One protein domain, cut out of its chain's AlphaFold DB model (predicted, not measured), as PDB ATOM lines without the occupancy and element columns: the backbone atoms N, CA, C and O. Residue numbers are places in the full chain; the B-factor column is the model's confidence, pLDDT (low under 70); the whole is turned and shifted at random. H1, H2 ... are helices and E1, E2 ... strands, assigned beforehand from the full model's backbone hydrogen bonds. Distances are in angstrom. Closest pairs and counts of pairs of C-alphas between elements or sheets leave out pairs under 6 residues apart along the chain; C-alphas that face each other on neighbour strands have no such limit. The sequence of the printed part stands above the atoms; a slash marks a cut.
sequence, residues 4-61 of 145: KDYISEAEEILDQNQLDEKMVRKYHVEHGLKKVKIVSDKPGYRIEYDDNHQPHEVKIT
ATOM      1  N   LYS A   4     145.315 115.088 112.661       42.72
ATOM      2  CA  LYS A   4     144.549 114.003 113.282       42.72
ATOM      3  C   LYS A   4     145.396 112.749 113.498       42.72
ATOM      4  O   LYS A   4     145.243 112.122 114.537       42.72
ATOM      5  N   ASP A   5     146.324 112.464 112.587       44.78
ATOM      6  CA  ASP A   5     147.199 111.292 112.667       44.78
ATOM      7  C   ASP A   5     148.168 111.440 113.855       44.78
ATOM      8  O   ASP A   5     148.345 110.500 114.613       44.78
ATOM      9  N   TYR A   6     148.663 112.658 114.126       52.03
ATOM     10  CA  TYR A   6     149.503 112.960 115.298       52.03
ATOM     11  C   TYR A   6     148.804 112.758 116.651       52.03
ATOM     12  O   TYR A   6     149.460 112.450 117.643       52.03
ATOM     13  N   ILE A   7     147.487 112.983 116.725       51.09
ATOM     14  CA  ILE A   7     146.725 112.790 117.970       51.09
ATOM     15  C   ILE A   7     146.514 111.297 118.209       51.09
ATOM     16  O   ILE A   7     146.706 110.840 119.329       51.09
ATOM     17  N   SER A   8     146.189 110.548 117.154       51.34
ATOM     18  CA  SER A   8     146.007 109.098 117.220       51.34
ATOM     19  C   SER A   8     147.314 108.362 117.524       51.34
ATOM     20  O   SER A   8     147.314 107.466 118.356       51.34
ATOM     21  N   GLU A   9     148.435 108.792 116.942       49.72
ATOM     22  CA  GLU A   9     149.758 108.205 117.194       49.72
ATOM     23  C   GLU A   9     150.249 108.514 118.621       49.72
ATOM     24  O   GLU A   9     150.795 107.648 119.301       49.72
ATOM     25  N   ALA A  10     149.971 109.721 119.134       49.56
ATOM     26  CA  ALA A  10     150.230 110.051 120.533       49.56
ATOM     27  C   ALA A  10     149.340 109.235 121.485       49.56
ATOM     28  O   ALA A  10     149.837 108.749 122.494       49.56
ATOM     29  N   GLU A  11     148.051 109.065 121.175       50.75
ATOM     30  CA  GLU A  11     147.117 108.253 121.967       50.75
ATOM     31  C   GLU A  11     147.496 106.758 121.965       50.75
ATOM     32  O   GLU A  11     147.455 106.141 123.028       50.75
ATOM     33  N   GLU A  12     147.961 106.198 120.840       52.75
ATOM     34  CA  GLU A  12     148.423 104.799 120.741       52.75
ATOM     35  C   GLU A  12     149.757 104.547 121.464       52.75
ATOM     36  O   GLU A  12     149.903 103.526 122.139       52.75
ATOM     37  N   ILE A  13     150.713 105.483 121.413       51.12
ATOM     38  CA  ILE A  13     151.971 105.388 122.183       51.12
ATOM     39  C   ILE A  13     151.711 105.557 123.701       51.12
ATOM     40  O   ILE A  13     152.468 105.050 124.533       51.12
ATOM     41  N   LEU A  14     150.626 106.241 124.090       48.97
ATOM     42  CA  LEU A  14     150.298 106.589 125.481       48.97
ATOM     43  C   LEU A  14     149.482 105.545 126.255       48.97
ATOM     44  O   LEU A  14     149.410 105.658 127.484       48.97
ATOM     45  N   ASP A  15     148.873 104.562 125.592       47.56
ATOM     46  CA  ASP A  15     148.132 103.482 126.269       47.56
ATOM     47  C   ASP A  15     149.050 102.357 126.783       47.56
ATOM     48  O   ASP A  15     148.634 101.539 127.603       47.56
ATOM     49  N   GLN A  16     150.327 102.347 126.376       50.19
ATOM     50  CA  GLN A  16     151.306 101.332 126.791       50.19
ATOM     51  C   GLN A  16     152.284 101.788 127.885       50.19
ATOM     52  O   GLN A  16     152.882 100.941 128.547       50.19
ATOM     53  N   ASN A  17     152.429 103.092 128.136       50.41
ATOM     54  CA  ASN A  17     153.443 103.595 129.063       50.41
ATOM     55  C   ASN A  17     152.852 103.978 130.426       50.41
ATOM     56  O   ASN A  17     152.079 104.931 130.554       50.41
ATOM     57  N   GLN A  18     153.284 103.244 131.458       57.81
ATOM     58  CA  GLN A  18     153.294 103.691 132.850       57.81
ATOM     59  C   GLN A  18     153.931 105.083 132.900       57.81
ATOM     60  O   GLN A  18     155.150 105.223 132.869       57.81
ATOM     61  N   LEU A  19     153.104 106.127 132.933       60.12
ATOM     62  CA  LEU A  19     153.579 107.452 133.300       60.12
ATOM     63  C   LEU A  19     154.143 107.349 134.717       60.12
ATOM     64  O   LEU A  19     153.499 106.768 135.595       60.12
ATOM     65  N   ASP A  20     155.326 107.920 134.935       62.31
ATOM     66  CA  ASP A  20     155.871 108.065 136.280       62.31
ATOM     67  C   ASP A  20     154.813 108.705 137.190       62.31
ATOM     68  O   ASP A  20     154.123 109.633 136.765       62.31
ATOM     69  N   GLU A  21     154.729 108.273 138.457       61.97
ATOM     70  CA  GLU A  21     153.721 108.708 139.454       61.97
ATOM     71  C   GLU A  21     153.526 110.235 139.568       61.97
ATOM     72  O   GLU A  21     152.566 110.707 140.171       61.97
ATOM     73  N   LYS A  22     154.462 111.022 139.037       70.62
ATOM     74  CA  LYS A  22     154.559 112.476 139.192       70.62
ATOM     75  C   LYS A  22     154.223 113.249 137.911       70.62
ATOM     76  O   LYS A  22     154.148 114.480 137.959       70.62
ATOM     77  N   MET A  23     153.985 112.550 136.797       79.94
ATOM     78  CA  MET A  23     153.431 113.114 135.569       79.94
ATOM     79  C   MET A  23     151.923 112.862 135.511       79.94
ATOM     80  O   MET A  23     151.457 111.728 135.557       79.94
ATOM     81  N   VAL A  24     151.145 113.929 135.361       80.88
ATOM     82  CA  VAL A  24     149.682 113.884 135.380       80.88
ATOM     83  C   VAL A  24     149.110 114.352 134.049       80.88
ATOM     84  O   VAL A  24     149.594 115.296 133.417       80.88
ATOM     85  N   ARG A  25     148.034 113.696 133.608       80.88
ATOM     86  CA  ARG A  25     147.266 114.096 132.424       80.88
ATOM     87  C   ARG A  25     146.313 115.230 132.794       80.88
ATOM     88  O   ARG A  25     145.469 115.088 133.677       80.88
ATOM     89  N   LYS A  26     146.404 116.356 132.088       79.56
ATOM     90  CA  LYS A  26     145.490 117.491 132.240       79.56
ATOM     91  C   LYS A  26     144.736 117.747 130.943       79.56
ATOM     92  O   LYS A  26     145.332 118.015 129.903       79.56
ATOM     93  N   TYR A  27     143.413 117.730 131.024       80.69
ATOM     94  CA  TYR A  27     142.550 118.088 129.903       80.69
ATOM     95  C   TYR A  27     142.491 119.608 129.732       80.69
ATOM     96  O   TYR A  27     142.392 120.360 130.706       80.69
ATOM     97  N   HIS A  28     142.541 120.068 128.488       78.88
ATOM     98  CA  HIS A  28     142.315 121.460 128.117       78.88
ATOM     99  C   HIS A  28     141.499 121.530 126.826       78.88
ATOM    100  O   HIS A  28     141.396 120.548 126.097       78.88
ATOM    101  N   VAL A  29     140.874 122.674 126.563       76.62
ATOM    102  CA  VAL A  29     140.101 122.887 125.337       76.62
ATOM    103  C   VAL A  29     140.903 123.794 124.419       76.62
ATOM    104  O   VAL A  29     141.228 124.919 124.797       76.62
ATOM    105  N   GLU A  30     141.207 123.312 123.221       70.38
ATOM    106  CA  GLU A  30     141.896 124.066 122.178       70.38
ATOM    107  C   GLU A  30     141.045 124.013 120.905       70.38
ATOM    108  O   GLU A  30     140.641 122.938 120.468       70.38
ATOM    109  N   HIS A  31     140.701 125.176 120.342       81.56
ATOM    110  CA  HIS A  31     139.815 125.287 119.170       81.56
ATOM    111  C   HIS A  31     138.471 124.538 119.298       81.56
ATOM    112  O   HIS A  31     137.943 124.015 118.322       81.56
ATOM    113  N   GLY A  32     137.903 124.484 120.509       76.31
ATOM    114  CA  GLY A  32     136.629 123.804 120.777       76.31
ATOM    115  C   GLY A  32     136.735 122.282 120.937       76.31
ATOM    116  O   GLY A  32     135.733 121.642 121.243       76.31
ATOM    117  N   LEU A  33     137.932 121.707 120.800       73.31
ATOM    118  CA  LEU A  33     138.192 120.285 121.002       73.31
ATOM    119  C   LEU A  33     138.879 120.051 122.351       73.31
ATOM    120  O   LEU A  33     139.763 120.811 122.750       73.31
ATOM    121  N   LYS A  34     138.476 118.990 123.058       68.94
ATOM    122  CA  LYS A  34     139.172 118.541 124.269       68.94
ATOM    123  C   LYS A  34     140.477 117.863 123.857       68.94
ATOM    124  O   LYS A  34     140.445 116.874 123.139       68.94
ATOM    125  N   LYS A  35     141.601 118.388 124.335       79.00
ATOM    126  CA  LYS A  35     142.940 117.826 124.155       79.00
ATOM    127  C   LYS A  35     143.564 117.488 125.504       79.00
ATOM    128  O   LYS A  35     143.302 118.149 126.515       79.00
ATOM    129  N   VAL A  36     144.425 116.481 125.514       79.31
ATOM    130  CA  VAL A  36     145.204 116.088 126.692       79.31
ATOM    131  C   VAL A  36     146.582 116.723 126.603       79.31
ATOM    132  O   VAL A  36     147.182 116.780 125.536       79.31
ATOM    133  N   LYS A  37     147.087 117.222 127.728       82.19
ATOM    134  CA  LYS A  37     148.496 117.577 127.873       82.19
ATOM    135  C   LYS A  37     149.072 116.923 129.119       82.19
ATOM    136  O   LYS A  37     148.362 116.768 130.114       82.19
ATOM    137  N   ILE A  38     150.354 116.590 129.078       85.12
ATOM    138  CA  ILE A  38     151.069 116.019 130.218       85.12
ATOM    139  C   ILE A  38     151.683 117.167 131.018       85.12
ATOM    140  O   ILE A  38     152.225 118.122 130.457       85.12
ATOM    141  N   VAL A  39     151.530 117.123 132.336       84.19
ATOM    142  CA  VAL A  39     152.094 118.102 133.268       84.19
ATOM    143  C   VAL A  39     152.836 117.376 134.380       84.19
ATOM    144  O   VAL A  39     152.482 116.258 134.723       84.19
ATOM    145  N   SER A  40     153.856 118.013 134.945       85.62
ATOM    146  CA  SER A  40     154.504 117.518 136.162       85.62
ATOM    147  C   SER A  40     153.840 118.150 137.383       85.62
ATOM    148  O   SER A  40     153.629 119.368 137.402       85.62
ATOM    149  N   ASP A  41     153.548 117.339 138.398       82.75
ATOM    150  CA  ASP A  41     153.091 117.810 139.711       82.75
ATOM    151  C   ASP A  41     154.258 118.280 140.597       82.75
ATOM    152  O   ASP A  41     154.053 118.952 141.613       82.75
ATOM    153  N   LYS A  42     155.508 117.985 140.212       83.12
ATOM    154  CA  LYS A  42     156.683 118.451 140.951       83.12
ATOM    155  C   LYS A  42     156.876 119.965 140.775       83.12
ATOM    156  O   LYS A  42     157.047 120.451 139.650       83.12
ATOM    157  N   PRO A  43     156.982 120.738 141.870       83.62
ATOM    158  CA  PRO A  43     157.275 122.161 141.775       83.62
ATOM    159  C   PRO A  43     158.684 122.389 141.213       83.62
ATOM    160  O   PRO A  43     159.652 121.765 141.646       83.62
ATOM    161  N   GLY A  44     158.808 123.312 140.259       85.31
ATOM    162  CA  GLY A  44     160.098 123.657 139.652       85.31
ATOM    163  C   GLY A  44     160.561 122.712 138.539       85.31
ATOM    164  O   GLY A  44     161.697 122.838 138.087       85.31
ATOM    165  N   TYR A  45     159.700 121.810 138.066       88.56
ATOM    166  CA  TYR A  45     159.958 120.962 136.902       88.56
ATOM    167  C   TYR A  45     159.000 121.305 135.758       88.56
ATOM    168  O   TYR A  45     157.948 121.922 135.954       88.56
ATOM    169  N   ARG A  46     159.393 120.952 134.537       87.94
ATOM    170  CA  ARG A  46     158.548 121.009 133.343       87.94
ATOM    171  C   ARG A  46     158.688 119.718 132.551       87.94
ATOM    172  O   ARG A  46     159.660 118.996 132.734       87.94
ATOM    173  N   ILE A  47     157.727 119.473 131.672       87.06
ATOM    174  CA  ILE A  47     157.794 118.373 130.716       87.06
ATOM    175  C   ILE A  47     158.393 118.903 129.420       87.06
ATOM    176  O   ILE A  47     157.929 119.922 128.900       87.06
ATOM    177  N   GLU A  48     159.423 118.225 128.937       86.31
ATOM    178  CA  GLU A  48     159.938 118.338 127.576       86.31
ATOM    179  C   GLU A  48     159.669 117.026 126.840       86.31
ATOM    180  O   GLU A  48     159.413 115.998 127.465       86.31
ATOM    181  N   TYR A  49     159.662 117.081 125.515       84.88
ATOM    182  CA  TYR A  49     159.471 115.915 124.662       84.88
ATOM    183  C   TYR A  49     160.780 115.673 123.924       84.88
ATOM    184  O   TYR A  49     161.387 116.631 123.444       84.88
ATOM    185  N   ASP A  50     161.239 114.427 123.904       83.94
ATOM    186  CA  ASP A  50     162.408 114.044 123.115       83.94
ATOM    187  C   ASP A  50     162.061 113.938 121.615       83.94
ATOM    188  O   ASP A  50     160.916 114.151 121.204       83.94
ATOM    189  N   ASP A  51     163.049 113.592 120.787       85.25
ATOM    190  CA  ASP A  51     162.861 113.418 119.339       85.25
ATOM    191  C   ASP A  51     161.854 112.295 119.001       85.25
ATOM    192  O   ASP A  51     161.214 112.310 117.948       85.25
ATOM    193  N   ASN A  52     161.652 111.356 119.930       83.62
ATOM    194  CA  ASN A  52     160.687 110.262 119.835       83.62
ATOM    195  C   ASN A  52     159.315 110.627 120.434       83.62
ATOM    196  O   ASN A  52     158.466 109.752 120.596       83.62
ATOM    197  N   HIS A  53     159.087 111.905 120.754       75.62
ATOM    198  CA  HIS A  53     157.856 112.428 121.351       75.62
ATOM    199  C   HIS A  53     157.507 111.823 122.722       75.62
ATOM    200  O   HIS A  53     156.357 111.888 123.164       75.62
ATOM    201  N   GLN A  54     158.493 111.287 123.440       80.44
ATOM    202  CA  GLN A  54     158.326 110.791 124.800       80.44
ATOM    203  C   GLN A  54     158.496 111.930 125.819       80.44
ATOM    204  O   GLN A  54     159.464 112.700 125.749       80.44
ATOM    205  N   PRO A  55     157.566 112.065 126.782       83.94
ATOM    206  CA  PRO A  55     157.640 113.096 127.806       83.94
ATOM    207  C   PRO A  55     158.733 112.770 128.831       83.94
ATOM    208  O   PRO A  55     158.787 111.668 129.371       83.94
ATOM    209  N   HIS A  56     159.556 113.754 129.180       85.12
ATOM    210  CA  HIS A  56     160.542 113.646 130.252       85.12
ATOM    211  C   HIS A  56     160.546 114.898 131.135       85.12
ATOM    212  O   HIS A  56     160.271 116.017 130.693       85.12
ATOM    213  N   GLU A  57     160.826 114.712 132.425       85.81
ATOM    214  CA  GLU A  57     160.875 115.812 133.387       85.81
ATOM    215  C   GLU A  57     162.233 116.514 133.363       85.81
ATOM    216  O   GLU A  57     163.273 115.917 133.635       85.81
ATOM    217  N   VAL A  58     162.208 117.827 133.145       89.25
ATOM    218  CA  VAL A  58     163.390 118.690 133.173       89.25
ATOM    219  C   VAL A  58     163.252 119.716 134.290       89.25
ATOM    220  O   VAL A  58     162.208 120.355 134.469       89.25
ATOM    221  N   LYS A  59     164.322 119.889 135.069       90.44
ATOM    222  CA  LYS A  59     164.377 120.891 136.135       90.44
ATOM    223  C   LYS A  59     164.455 122.289 135.527       90.44
ATOM    224  O   LYS A  59     165.366 122.589 134.760       90.44
ATOM    225  N   ILE A  60     163.536 123.166 135.923       89.88
ATOM    226  CA  ILE A  60     163.542 124.565 135.492       89.88
ATOM    227  C   ILE A  60     164.783 125.241 136.073       89.88
ATOM    228  O   ILE A  60     165.036 125.199 137.282       89.88
ATOM    229  N   THR A  61     165.569 125.877 135.210       90.94
ATOM    230  CA  THR A  61     166.783 126.571 135.644       90.94
ATOM    231  C   THR A  61     166.444 127.912 136.300       90.94
ATOM    232  O   THR A  61     165.407 128.522 136.032       90.94
TER     233      THR A  61
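This is residues 4 to 61 of the 145 residues of an uncharacterized protein of Methanobrevibacter sp (UniProt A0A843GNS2). Two antiparallel strand hairpins, the long E1 and E2 and the shorter E3 and E4, make a V that meets near the end of E2, with helix H1 toward its open side, apart from E2, E3 and E4. Residues 29 to 34 stick out. The 58 printed residues run H1, E1, E2, E3, E4, of mixed class, only just compact, close to loose, with a radius of gyration of the C-alphas of 12.2 A and spans of 33 by 24 by 20 A.

Find C-alpha 23 at (153.431, 113.114, 135.569): E1, residues 23 to 30, runs 20.8 A, and E2, residues 33 to 40, 22.4 A. E3, residues 45 to 49, and E4, residues 55 to 59, ending at (164.377, 120.891, 136.135), each run 13.2 A. H1, residues 4 to 14, runs 15.4 A.

Between E1 and E2, at 151 degrees, look at N 24 and O 39, 2.8 A. Between E3 and E4, at 142 degrees, N 46 and O 58 are 2.9 A apart. The closest C-alphas of E2 and E3, Ser 40 and Arg 46, are 6.0 A apart. In H1 every O i to N i+4 pair is within hydrogen-bond range.

The farthest C-alphas, Lys 4 and Thr 61, are 33.9 A apart. The printed part has no cut and no long link. pLDDT is under 70 at residues 4 to 21 and 34.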